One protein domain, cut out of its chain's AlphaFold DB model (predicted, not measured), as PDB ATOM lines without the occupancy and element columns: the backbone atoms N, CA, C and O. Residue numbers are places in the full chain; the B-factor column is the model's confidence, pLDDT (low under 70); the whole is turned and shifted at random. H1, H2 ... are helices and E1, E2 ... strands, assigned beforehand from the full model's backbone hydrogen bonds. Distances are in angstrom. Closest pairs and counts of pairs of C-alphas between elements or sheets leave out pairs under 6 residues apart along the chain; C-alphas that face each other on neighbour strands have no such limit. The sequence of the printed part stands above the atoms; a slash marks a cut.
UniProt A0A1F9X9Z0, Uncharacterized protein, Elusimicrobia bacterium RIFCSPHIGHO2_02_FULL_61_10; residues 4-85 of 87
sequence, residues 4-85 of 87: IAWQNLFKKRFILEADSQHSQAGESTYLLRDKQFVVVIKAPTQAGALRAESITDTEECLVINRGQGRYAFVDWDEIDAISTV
ATOM      1  N   ILE A   4      -4.748 -44.117  26.217       81.94
ATOM      2  CA  ILE A   4      -4.201 -42.773  25.955       81.94
ATOM      3  C   ILE A   4      -5.137 -41.943  25.063       81.94
ATOM      4  O   ILE A   4      -5.282 -40.734  25.256       81.94
ATOM      5  N   ALA A   5      -5.789 -42.565  24.080       83.31
ATOM      6  CA  ALA A   5      -6.722 -41.866  23.204       83.31
ATOM      7  C   ALA A   5      -7.995 -41.447  23.960       83.31
ATOM      8  O   ALA A   5      -8.446 -40.313  23.783       83.31
ATOM      9  N   TRP A   6      -8.499 -42.293  24.864       82.44
ATOM     10  CA  TRP A   6      -9.600 -41.937  25.763       82.44
ATOM     11  C   TRP A   6      -9.229 -40.800  26.718       82.44
ATOM     12  O   TRP A   6      -9.937 -39.797  26.778       82.44
ATOM     13  N   GLN A   7      -8.072 -40.886  27.380       78.38
ATOM     14  CA  GLN A   7      -7.565 -39.819  28.252       78.38
ATOM     15  C   GLN A   7      -7.437 -38.483  27.504       78.38
ATOM     16  O   GLN A   7      -7.823 -37.430  28.013       78.38
ATOM     17  N   ASN A   8      -6.933 -38.505  26.266       84.81
ATOM     18  CA  ASN A   8      -6.831 -37.308  25.431       84.81
ATOM     19  C   ASN A   8      -8.202 -36.746  25.035       84.81
ATOM     20  O   ASN A   8      -8.357 -35.528  24.932       84.81
ATOM     21  N   LEU A   9      -9.197 -37.607  24.806       82.88
ATOM     22  CA  LEU A   9     -10.573 -37.178  24.571       82.88
ATOM     23  C   LEU A   9     -11.149 -36.512  25.825       82.88
ATOM     24  O   LEU A   9     -11.743 -35.439  25.712       82.88
ATOM     25  N   PHE A  10     -10.908 -37.079  27.007       81.94
ATOM     26  CA  PHE A  10     -11.367 -36.509  28.272       81.94
ATOM     27  C   PHE A  10     -10.756 -35.148  28.555       81.94
ATOM     28  O   PHE A  10     -11.494 -34.189  28.745       81.94
ATOM     29  N   LYS A  11      -9.435 -35.010  28.423       80.62
ATOM     30  CA  LYS A  11      -8.748 -33.713  28.544       80.62
ATOM     31  C   LYS A  11      -9.311 -32.635  27.610       80.62
ATOM     32  O   LYS A  11      -9.240 -31.455  27.930       80.62
ATOM     33  N   LYS A  12      -9.853 -33.020  26.446       82.69
ATOM     34  CA  LYS A  12     -10.449 -32.089  25.470       82.69
ATOM     35  C   LYS A  12     -11.917 -31.760  25.739       82.69
ATOM     36  O   LYS A  12     -12.375 -30.702  25.314       82.69
ATOM     37  N   ARG A  13     -12.680 -32.691  26.317       78.00
ATOM     38  CA  ARG A  13     -14.154 -32.633  26.370       78.00
ATOM     39  C   ARG A  13     -14.720 -32.499  27.784       78.00
ATOM     40  O   ARG A  13     -15.877 -32.121  27.915       78.00
ATOM     41  N   PHE A  14     -13.928 -32.801  28.805       84.06
ATOM     42  CA  PHE A  14     -14.337 -32.888  30.202       84.06
ATOM     43  C   PHE A  14     -13.520 -31.902  31.038       84.06
ATOM     44  O   PHE A  14     -12.440 -31.460  30.645       84.06
ATOM     45  N   ILE A  15     -14.054 -31.556  32.201       82.25
ATOM     46  CA  ILE A  15     -13.368 -30.734  33.189       82.25
ATOM     47  C   ILE A  15     -12.498 -31.651  34.036       82.25
ATOM     48  O   ILE A  15     -12.989 -32.640  34.576       82.25
ATOM     49  N   LEU A  16     -11.222 -31.296  34.152       82.12
ATOM     50  CA  LEU A  16     -10.285 -31.930  35.066       82.12
ATOM     51  C   LEU A  16     -10.495 -31.380  36.483       82.12
ATOM     52  O   LEU A  16     -10.326 -30.183  36.718       82.12
ATOM     53  N   GLU A  17     -10.834 -32.256  37.417       78.06
ATOM     54  CA  GLU A  17     -10.879 -31.990  38.851       78.06
ATOM     55  C   GLU A  17      -9.665 -32.657  39.501       78.06
ATOM     56  O   GLU A  17      -9.588 -33.880  39.615       78.06
ATOM     57  N   ALA A  18      -8.684 -31.832  39.875       64.62
ATOM     58  CA  ALA A  18      -7.400 -32.293  40.401       64.62
ATOM     59  C   ALA A  18      -7.463 -32.772  41.862       64.62
ATOM     60  O   ALA A  18      -6.530 -33.421  42.318       64.62
ATOM     61  N   ASP A  19      -8.533 -32.439  42.588       64.25
ATOM     62  CA  ASP A  19      -8.691 -32.731  44.018       64.25
ATOM     63  C   ASP A  19     -10.098 -33.287  44.288       64.25
ATOM     64  O   ASP A  19     -10.894 -32.742  45.056       64.25
ATOM     65  N   SER A  20     -10.464 -34.332  43.539       67.62
ATOM     66  CA  SER A  20     -11.751 -34.996  43.731       67.62
ATOM     67  C   SER A  20     -11.706 -35.856  44.989       67.62
ATOM     68  O   SER A  20     -10.758 -36.607  45.201       67.62
ATOM     69  N   GLN A  21     -12.772 -35.834  45.789       65.62
ATOM     70  CA  GLN A  21     -12.884 -36.635  47.023       65.62
ATOM     71  C   GLN A  21     -12.833 -38.154  46.773       65.62
ATOM     72  O   GLN A  21     -12.716 -38.941  47.711       65.62
ATOM     73  N   HIS A  22     -12.964 -38.560  45.512       62.31
ATOM     74  CA  HIS A  22     -12.936 -39.946  45.059       62.31
ATOM     75  C   HIS A  22     -11.619 -40.328  44.373       62.31
ATOM     76  O   HIS A  22     -11.460 -41.490  44.012       62.31
ATOM     77  N   SER A  23     -10.705 -39.373  44.180       63.25
ATOM     78  CA  SER A  23      -9.388 -39.616  43.591       63.25
ATOM     79  C   SER A  23      -8.397 -40.076  44.650       63.25
ATOM     80  O   SER A  23      -8.316 -39.499  45.736       63.25
ATOM     81  N   GLN A  24      -7.593 -41.081  44.320       65.50
ATOM     82  CA  GLN A  24      -6.364 -41.360  45.058       65.50
ATOM     83  C   GLN A  24      -5.249 -40.389  44.651       65.50
ATOM     84  O   GLN A  24      -5.322 -39.682  43.642       65.50
ATOM     85  N   ALA A  25      -4.184 -40.346  45.454       61.62
ATOM     86  CA  ALA A  25      -3.039 -39.484  45.197       61.62
ATOM     87  C   ALA A  25      -2.393 -39.812  43.837       61.62
ATOM     88  O   ALA A  25      -1.862 -40.903  43.642       61.62
ATOM     89  N   GLY A  26      -2.412 -38.843  42.917       66.00
ATOM     90  CA  GLY A  26      -1.875 -38.988  41.559       66.00
ATOM     91  C   GLY A  26      -2.918 -39.321  40.487       66.00
ATOM     92  O   GLY A  26      -2.561 -39.374  39.312       66.00
ATOM     93  N   GLU A  27      -4.186 -39.497  40.861       72.69
ATOM     94  CA  GLU A  27      -5.286 -39.716  39.921       72.69
ATOM     95  C   GLU A  27      -5.914 -38.396  39.474       72.69
ATOM     96  O   GLU A  27      -6.037 -37.444  40.245       72.69
ATOM     97  N   SER A  28      -6.353 -38.346  38.221       75.44
ATOM     98  CA  SER A  28      -7.122 -37.233  37.677       75.44
ATOM     99  C   SER A  28      -8.577 -37.639  37.493       75.44
ATOM    100  O   SER A  28      -8.874 -38.621  36.809       75.44
ATOM    101  N   THR A  29      -9.498 -36.851  38.048       79.31
ATOM    102  CA  THR A  29     -10.933 -37.020  37.793       79.31
ATOM    103  C   THR A  29     -11.378 -36.121  36.648       79.31
ATOM    104  O   THR A  29     -11.106 -34.923  36.633       79.31
ATOM    105  N   TYR A  30     -12.114 -36.685  35.698       81.88
ATOM    106  CA  TYR A  30     -12.734 -35.987  34.580       81.88
ATOM    107  C   TYR A  30     -14.250 -36.036  34.734       81.88
ATOM    108  O   TYR A  30     -14.831 -37.110  34.883       81.88
ATOM    109  N   LEU A  31     -14.911 -34.883  34.670       80.94
ATOM    110  CA  LEU A  31     -16.368 -34.785  34.787       80.94
ATOM    111  C   LEU A  31     -16.967 -33.798  33.784       80.94
ATOM    112  O   LEU A  31     -16.276 -32.928  33.248       80.94
ATOM    113  N   LEU A  32     -18.269 -33.914  33.533       78.12
ATOM    114  CA  LEU A  32     -19.038 -32.896  32.817       78.12
ATOM    115  C   LEU A  32     -19.832 -32.083  33.834       78.12
ATOM    116  O   LEU A  32     -20.564 -32.638  34.649       78.12
ATOM    117  N   ARG A  33     -19.687 -30.755  33.800       74.31
ATOM    118  CA  ARG A  33     -20.428 -29.880  34.713       74.31
ATOM    119  C   ARG A  33     -21.924 -29.994  34.429       74.31
ATOM    120  O   ARG A  33     -22.338 -29.856  33.280       74.31
ATOM    121  N   ASP A  34     -22.696 -30.251  35.481       70.94
ATOM    122  CA  ASP A  34     -24.162 -30.316  35.475       70.94
ATOM    123  C   ASP A  34     -24.772 -31.328  34.482       70.94
ATOM    124  O   ASP A  34     -25.948 -31.224  34.133       70.94
ATOM    125  N   LYS A  35     -23.997 -32.320  34.013       77.81
ATOM    126  CA  LYS A  35     -24.468 -33.349  33.073       77.81
ATOM    127  C   LYS A  35     -23.939 -34.735  33.425       77.81
ATOM    128  O   LYS A  35     -22.785 -34.900  33.802       77.81
ATOM    129  N   GLN A  36     -24.784 -35.737  33.204       76.56
ATOM    130  CA  GLN A  36     -24.369 -37.136  33.166       76.56
ATOM    131  C   GLN A  36     -23.949 -37.529  31.748       76.56
ATOM    132  O   GLN A  36     -24.397 -36.966  30.745       76.56
ATOM    133  N   PHE A  37     -23.112 -38.550  31.662       79.81
ATOM    134  CA  PHE A  37     -22.770 -39.210  30.413       79.81
ATOM    135  C   PHE A  37     -22.898 -40.722  30.575       79.81
ATOM    136  O   PHE A  37     -23.046 -41.244  31.678       79.81
ATOM    137  N   VAL A  38     -22.917 -41.429  29.457       81.69
ATOM    138  CA  VAL A  38     -23.061 -42.878  29.396       81.69
ATOM    139  C   VAL A  38     -21.790 -43.463  28.819       81.69
ATOM    140  O   VAL A  38     -21.350 -43.053  27.745       81.69
ATOM    141  N   VAL A  39     -21.234 -44.433  29.531       81.25
ATOM    142  CA  VAL A  39     -20.153 -45.301  29.076       81.25
ATOM    143  C   VAL A  39     -20.785 -46.596  28.582       81.25
ATOM    144  O   VAL A  39     -21.436 -47.308  29.346       81.25
ATOM    145  N   VAL A  40     -20.634 -46.874  27.294       82.19
ATOM    146  CA  VAL A  40     -21.081 -48.113  26.657       82.19
ATOM    147  C   VAL A  40     -19.936 -49.112  26.720       82.19
ATOM    148  O   VAL A  40     -18.830 -48.813  26.273       82.19
ATOM    149  N   ILE A  41     -20.212 -50.287  27.277       82.56
ATOM    150  CA  ILE A  41     -19.253 -51.368  27.490       82.56
ATOM    151  C   ILE A  41     -19.559 -52.489  26.503       82.56
ATOM    152  O   ILE A  41     -20.712 -52.910  26.348       82.56
ATOM    153  N   LYS A  42     -18.516 -52.992  25.850       79.81
ATOM    154  CA  LYS A  42     -18.550 -54.186  25.016       79.81
ATOM    155  C   LYS A  42     -18.967 -55.369  25.872       79.81
ATOM    156  O   LYS A  42     -18.400 -55.629  26.925       79.81
ATOM    157  N   ALA A  43     -19.937 -56.123  25.388       70.00
ATOM    158  CA  ALA A  43     -20.330 -57.375  26.003       70.00
ATOM    159  C   ALA A  43     -20.672 -58.388  24.907       70.00
ATOM    160  O   ALA A  43     -21.170 -57.999  23.849       70.00
ATOM    161  N   PRO A  44     -20.430 -59.687  25.147       57.06
ATOM    162  CA  PRO A  44     -20.602 -60.727  24.134       57.06
ATOM    163  C   PRO A  44     -22.059 -60.956  23.699       57.06
ATOM    164  O   PRO A  44     -22.285 -61.591  22.675       57.06
ATOM    165  N   THR A  45     -23.050 -60.460  24.446       49.41
ATOM    166  CA  THR A  45     -24.480 -60.681  24.159       49.41
ATOM    167  C   THR A  45     -25.277 -59.388  24.012       49.41
ATOM    168  O   THR A  45     -25.993 -59.233  23.026       49.41
ATOM    169  N   GLN A  46     -25.151 -58.441  24.944       57.53
ATOM    170  CA  GLN A  46     -25.780 -57.120  24.850       57.53
ATOM    171  C   GLN A  46     -24.892 -56.070  25.507       57.53
ATOM    172  O   GLN A  46     -24.567 -56.211  26.685       57.53
ATOM    173  N   ALA A  47     -24.532 -55.022  24.760       64.00
ATOM    174  CA  ALA A  47     -23.717 -53.924  25.272       64.00
ATOM    175  C   ALA A  47     -24.331 -53.341  26.557       64.00
ATOM    176  O   ALA A  47     -25.513 -52.983  26.594       64.00
ATOM    177  N   GLY A  48     -23.522 -53.280  27.613       70.75
ATOM    178  CA  GLY A  48     -23.899 -52.656  28.876       70.75
ATOM    179  C   GLY A  48     -23.752 -51.141  28.778       70.75
ATOM    180  O   GLY A  48     -22.876 -50.647  28.075       70.75
ATOM    181  N   ALA A  49     -24.596 -50.386  29.477       76.75
ATOM    182  CA  ALA A  49     -24.501 -48.931  29.530       76.75
ATOM    183  C   ALA A  49     -24.446 -48.474  30.988       76.75
ATOM    184  O   ALA A  49     -25.381 -48.710  31.754       76.75
ATOM    185  N   LEU A  50     -23.358 -47.808  31.369       76.81
ATOM    186  CA  LEU A  50     -23.193 -47.225  32.694       76.81
ATOM    187  C   LEU A  50     -23.378 -45.717  32.624       76.81
ATOM    188  O   LEU A  50     -22.685 -45.033  31.876       76.81
ATOM    189  N   ARG A  51     -24.301 -45.187  33.428       76.44
ATOM    190  CA  ARG A  51     -24.391 -43.743  33.660       76.44
ATOM    191  C   ARG A  51     -23.282 -43.315  34.610       76.44
ATOM    192  O   ARG A  51     -23.102 -43.929  35.658       76.44
ATOM    193  N   ALA A  52     -22.585 -42.258  34.236       76.44
ATOM    194  CA  ALA A  52     -21.444 -41.710  34.937       76.44
ATOM    195  C   ALA A  52     -21.618 -40.200  35.116       76.44
ATOM    196  O   ALA A  52     -22.113 -39.503  34.228       76.44
ATOM    197  N   GLU A  53     -21.180 -39.697  36.262       77.00
ATOM    198  CA  GLU A  53     -21.005 -38.260  36.510       77.00
ATOM    199  C   GLU A  53     -19.538 -37.849  36.392       77.00
ATOM    200  O   GLU A  53     -19.232 -36.723  36.002       77.00
ATOM    201  N   SER A  54     -18.630 -38.781  36.675       75.19
ATOM    202  CA  SER A  54     -17.190 -38.588  36.571       75.19
ATOM    203  C   SER A  54     -16.467 -39.904  36.269       75.19
ATOM    204  O   SER A  54     -16.987 -40.981  36.574       75.19
ATOM    205  N   ILE A  55     -15.271 -39.795  35.685       78.94
ATOM    206  CA  ILE A  55     -14.324 -40.889  35.423       78.94
ATOM    207  C   ILE A  55     -12.953 -40.538  36.006       78.94
ATOM    208  O   ILE A  55     -12.494 -39.415  35.810       78.94
ATOM    209  N   THR A  56     -12.264 -41.489  36.640       75.12
ATOM    210  CA  THR A  56     -10.832 -41.357  36.977       75.12
ATOM    211  C   THR A  56      -9.947 -42.020  35.921       75.12
ATOM    212  O   THR A  56     -10.323 -43.023  35.313       75.12
ATOM    213  N   ASP A  57      -8.751 -41.480  35.683       71.31
ATOM    214  CA  ASP A  57      -7.787 -42.033  34.720       71.31
ATOM    215  C   ASP A  57      -6.851 -43.114  35.278       71.31
ATOM    216  O   ASP A  57      -5.714 -43.268  34.815       71.31
ATOM    217  N   THR A  58      -7.362 -43.909  36.214       69.44
ATOM    218  CA  THR A  58      -6.719 -45.079  36.819       69.44
ATOM    219  C   THR A  58      -6.419 -46.196  35.812       69.44
ATOM    220  O   THR A  58      -6.735 -46.099  34.621       69.44
ATOM    221  N   GLU A  59      -5.736 -47.256  36.265       61.72
ATOM    222  CA  GLU A  59      -5.465 -48.440  35.432       61.72
ATOM    223  C   GLU A  59      -6.754 -49.053  34.870       61.72
ATOM    224  O   GLU A  59      -6.782 -49.418  33.700       61.72
ATOM    225  N   GLU A  60      -7.840 -49.006  35.640       57.09
ATOM    226  CA  GLU A  60      -9.211 -49.280  35.203       57.09
ATOM    227  C   GLU A  60     -10.006 -47.966  35.171       57.09
ATOM    228  O   GLU A  60      -9.803 -47.099  36.018       57.09
ATOM    229  N   CYS A  61     -10.913 -47.776  34.218       61.09
ATOM    230  CA  CYS A  61     -11.789 -46.606  34.163       61.09
ATOM    231  C   CYS A  61     -12.844 -46.707  35.280       61.09
ATOM    232  O   CYS A  61     -13.789 -47.495  35.180       61.09
ATOM    233  N   LEU A  62     -12.697 -45.934  36.363       62.00
ATOM    234  CA  LEU A  62     -13.704 -45.883  37.427       62.00
ATOM    235  C   LEU A  62     -14.886 -45.031  36.972       62.00
ATOM    236  O   LEU A  62     -14.806 -43.808  36.908       62.00
ATOM    237  N   VAL A  63     -16.009 -45.677  36.702       64.94
ATOM    238  CA  VAL A  63     -17.285 -45.045  36.393       64.94
ATOM    239  C   VAL A  63     -18.043 -44.782  37.696       64.94
ATOM    240  O   VAL A  63     -18.455 -45.710  38.397       64.94
ATOM    241  N   ILE A  64     -18.250 -43.505  38.029       62.22
ATOM    242  CA  ILE A  64     -18.950 -43.096  39.255       62.22
ATOM    243  C   ILE A  64     -20.403 -42.729  38.928       62.22
ATOM    244  O   ILE A  64     -20.665 -41.710  38.286       62.22
ATOM    245  N   ASN A  65     -21.359 -43.530  39.410       61.62
ATOM    246  CA  ASN A  65     -22.794 -43.248  39.309       61.62
ATOM    247  C   ASN A  65     -23.324 -42.721  40.656       61.62
ATOM    248  O   ASN A  65     -23.740 -43.499  41.524       61.62
ATOM    249  N   ARG A  66     -23.296 -41.393  40.857       53.25
ATOM    250  CA  ARG A  66     -23.653 -40.787  42.157       53.25
ATOM    251  C   ARG A  66     -25.147 -40.901  42.480       53.25
ATOM    252  O   ARG A  66     -25.490 -41.021  43.652       53.25
ATOM    253  N   GLY A  67     -26.024 -40.998  41.478       45.91
ATOM    254  CA  GLY A  67     -27.468 -41.199  41.677       45.91
ATOM    255  C   GLY A  67     -27.863 -42.536  42.327       45.91
ATOM    256  O   GLY A  67     -28.959 -42.644  42.871       45.91
ATOM    257  N   GLN A  68     -26.988 -43.551  42.297       48.28
ATOM    258  CA  GLN A  68     -27.230 -44.867  42.916       48.28
ATOM    259  C   GLN A  68     -26.221 -45.234  44.016       48.28
ATOM    260  O   GLN A  68     -26.321 -46.319  44.591       48.28
ATOM    261  N   GLY A  69     -25.240 -44.368  44.303       51.84
ATOM    262  CA  GLY A  69     -24.186 -44.638  45.287       51.84
ATOM    263  C   GLY A  69     -23.291 -45.833  44.936       51.84
ATOM    264  O   GLY A  69     -22.744 -46.467  45.837       51.84
ATOM    265  N   ARG A  70     -23.170 -46.185  43.646       60.75
ATOM    266  CA  ARG A  70     -22.388 -47.339  43.174       60.75
ATOM    267  C   ARG A  70     -21.192 -46.889  42.340       60.75
ATOM    268  O   ARG A  70     -21.335 -46.097  41.408       60.75
ATOM    269  N   TYR A  71     -20.033 -47.442  42.678       68.75
ATOM    270  CA  TYR A  71     -18.800 -47.369  41.900       68.75
ATOM    271  C   TYR A  71     -18.732 -48.583  40.969       68.75
ATOM    272  O   TYR A  71     -19.054 -49.693  41.400       68.75
ATOM    273  N   ALA A  72     -18.335 -48.385  39.716       69.06
ATOM    274  CA  ALA A  72     -18.096 -49.469  38.772       69.06
ATOM    275  C   ALA A  72     -16.721 -49.296  38.128       69.06
ATOM    276  O   ALA A  72     -16.403 -48.216  37.643       69.06
ATOM    277  N   PHE A  73     -15.919 -50.354  38.119       71.38
ATOM    278  CA  PHE A  73     -14.630 -50.384  37.434       71.38
ATOM    279  C   PHE A  73     -14.837 -51.022  36.062       71.38
ATOM    280  O   PHE A  73     -15.499 -52.056  35.962       71.38
ATOM    281  N   VAL A  74     -14.341 -50.369  35.014       72.81
ATOM    282  CA  VAL A  74     -14.461 -50.826  33.626       72.81
ATOM    283  C   VAL A  74     -13.080 -50.811  32.993       72.81
ATOM    284  O   VAL A  74     -12.399 -49.787  33.029       72.81
ATOM    285  N   ASP A  75     -12.665 -51.918  32.386       75.56
ATOM    286  CA  ASP A  75     -11.427 -51.934  31.609       75.56
ATOM    287  C   ASP A  75     -11.566 -51.007  30.384       75.56
ATOM    288  O   ASP A  75     -12.592 -50.984  29.698       75.56
ATOM    289  N   TRP A  76     -10.528 -50.224  30.096       76.06
ATOM    290  CA  TRP A  76     -10.474 -49.331  28.939       76.06
ATOM    291  C   TRP A  76     -10.732 -50.051  27.612       76.06
ATOM    292  O   TRP A  76     -11.349 -49.468  26.714       76.06
ATOM    293  N   ASP A  77     -10.294 -51.306  27.490       81.06
ATOM    294  CA  ASP A  77     -10.482 -52.110  26.280       81.06
ATOM    295  C   ASP A  77     -11.926 -52.581  26.096       81.06
ATOM    296  O   ASP A  77     -12.378 -52.811  24.960       81.06
ATOM    297  N   GLU A  78     -12.679 -52.641  27.192       80.56
ATOM    298  CA  GLU A  78     -14.103 -52.941  27.192       80.56
ATOM    299  C   GLU A  78     -14.956 -51.712  26.868       80.56
ATOM    300  O   GLU A  78     -16.119 -51.870  26.513       80.56
ATOM    301  N   ILE A  79     -14.417 -50.490  26.888       81.94
ATOM    302  CA  ILE A  79     -15.184 -49.300  26.494       81.94
ATOM    303  C   ILE A  79     -15.383 -49.287  24.973       81.94
ATOM    304  O   ILE A  79     -14.433 -49.229  24.183       81.94
ATOM    305  N   ASP A  80     -16.648 -49.302  24.561       83.62
ATOM    306  CA  ASP A  80     -17.063 -49.209  23.164       83.62
ATOM    307  C   ASP A  80     -17.279 -47.752  22.742       83.62
ATOM    308  O   ASP A  80     -16.715 -47.278  21.755       83.62
ATOM    309  N   ALA A  81     -18.058 -47.008  23.532       83.25
ATOM    310  CA  ALA A  81     -18.420 -45.627  23.233       83.25
ATOM    311  C   ALA A  81     -18.718 -44.819  24.500       83.25
ATOM    312  O   ALA A  81     -19.087 -45.364  25.536       83.25
ATOM    313  N   ILE A  82     -18.607 -43.492  24.394       81.00
ATOM    314  CA  ILE A  82     -19.025 -42.558  25.442       81.00
ATOM    315  C   ILE A  82     -19.925 -41.499  24.818       81.00
ATOM    316  O   ILE A  82     -19.537 -40.846  23.848       81.00
ATOM    317  N   SER A  83     -21.119 -41.329  25.380       82.50
ATOM    318  CA  SER A  83     -22.110 -40.359  24.910       82.50
ATOM    319  C   SER A  83     -22.569 -39.463  26.045       82.50
ATOM    320  O   SER A  83     -22.830 -39.932  27.148       82.50
ATOM    321  N   THR A  84     -22.732 -38.174  25.777       78.44
ATOM    322  CA  THR A  84     -23.423 -37.272  26.703       78.44
ATOM    323  C   THR A  84     -24.917 -37.560  26.686       78.44
ATOM    324  O   THR A  84     -25.464 -37.900  25.636       78.44
ATOM    325  N   VAL A  85     -25.578 -37.428  27.834       69.62
ATOM    326  CA  VAL A  85     -27.041 -37.463  27.910       69.62
ATOM    327  C   VAL A  85     -27.512 -36.020  27.987       69.62
ATOM    328  O   VAL A  85     -27.130 -35.297  28.909       69.62
TER     329      VAL A  85
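AT A GLANCE: This is residues 4 to 85 of the 87 residues of an uncharacterized protein of Elusimicrobia bacterium RIFCSPHIGHO2_02_FULL_61_10 (UniProt A0A1F9X9Z0). Two antiparallel sheets lie partly face to face as a small sandwich, their strands crossed: a twisted sheet of five strands, E1 E2 E5 E6 E7, and a smaller one of three, E4 E3 E8. The helix H1 covers the E2 and E5 part of the larger sheet, on the side where the smaller sheet lies, and the loops between E1 and E2 and between E3 and E4 are at opposite ends of the longest axis. The printed part has 82 residues with one named helix and eight named strands, in the order H1 E1 E2 E3 E4 E5 E6 E7 E8, and its class is mixed, helices and strands. The whole is compact, with a radius of gyration of the C-alphas of 12.0 A and spans of 38 by 28 by 21 A.

HOW THE PARTS SIT: H1, residues 4 to 13, is on the sheet of E1, residues 15 to 17, E2, residues 29 to 31, E5, residues 54 to 56, E6, residues 61 to 65, and E7, residues 70 to 74, at a height over the sheet of 10.0 A. It lies over E2 and E5, slantwise to the strands, at 42 degrees to E2 on the local plane. The closest C-alphas of H1 and E2, those of Phe 10 and Tyr 30, are 6.5 A apart. Every O i to N i+4 pair in H1 is within hydrogen-bond range. E1 and E2 form an antiparallel hairpin, with N 15 and O 31 at 2.8 A. E2 and E5 are antiparallel, with N 30 and O 55 at 2.8 A. E5, E6 and E7 form a meander, each strand the antiparallel neighbour of the one before, with N 64 and O 54 at 3.2 A and N 63 and O 72 at 2.7 A. The other sheet has E3, residues 37 to 41, as its inner strand, between E4, residues 48 to 52, and E8, residues 79 to 84. N 39 and O 50 are 2.8 A apart in the hairpin of E3 and E4, and N 38 and O 83 are 2.8 A apart between E3 and E8. The two sheets make a sandwich, two sheets face to face, with their strands at 50 degrees. E4 runs on into E5 across a break of 1 residue, at 100 degrees. The closest C-alphas of E4 and E6, those of Ala 52 and Asn 65, are 4.8 A apart.

IN THESE COORDINATES: H1 begins at C-alpha 4, (-4.201, -42.773, 25.955), and is 14.2 A long. E1, E2 and E5 have three residues each. E3 is 13.0 A long, E4 12.8 A, E6 12.6 A and E7 12.9 A. E8 is 14.6 A long and ends at C-alpha 84, (-23.423, -37.272, 26.703).

THE WHOLE: The two C-alphas farthest apart, those of Asp 19 and Thr 45, are 37.7 A from each other. The printed part has no cut, and the link from E1 to E2, 11 residues, is long. The mean pLDDT of the printed part is 72.5, and residues 18 to 26, 44 to 47, 58 to 72 and 85 are under 70.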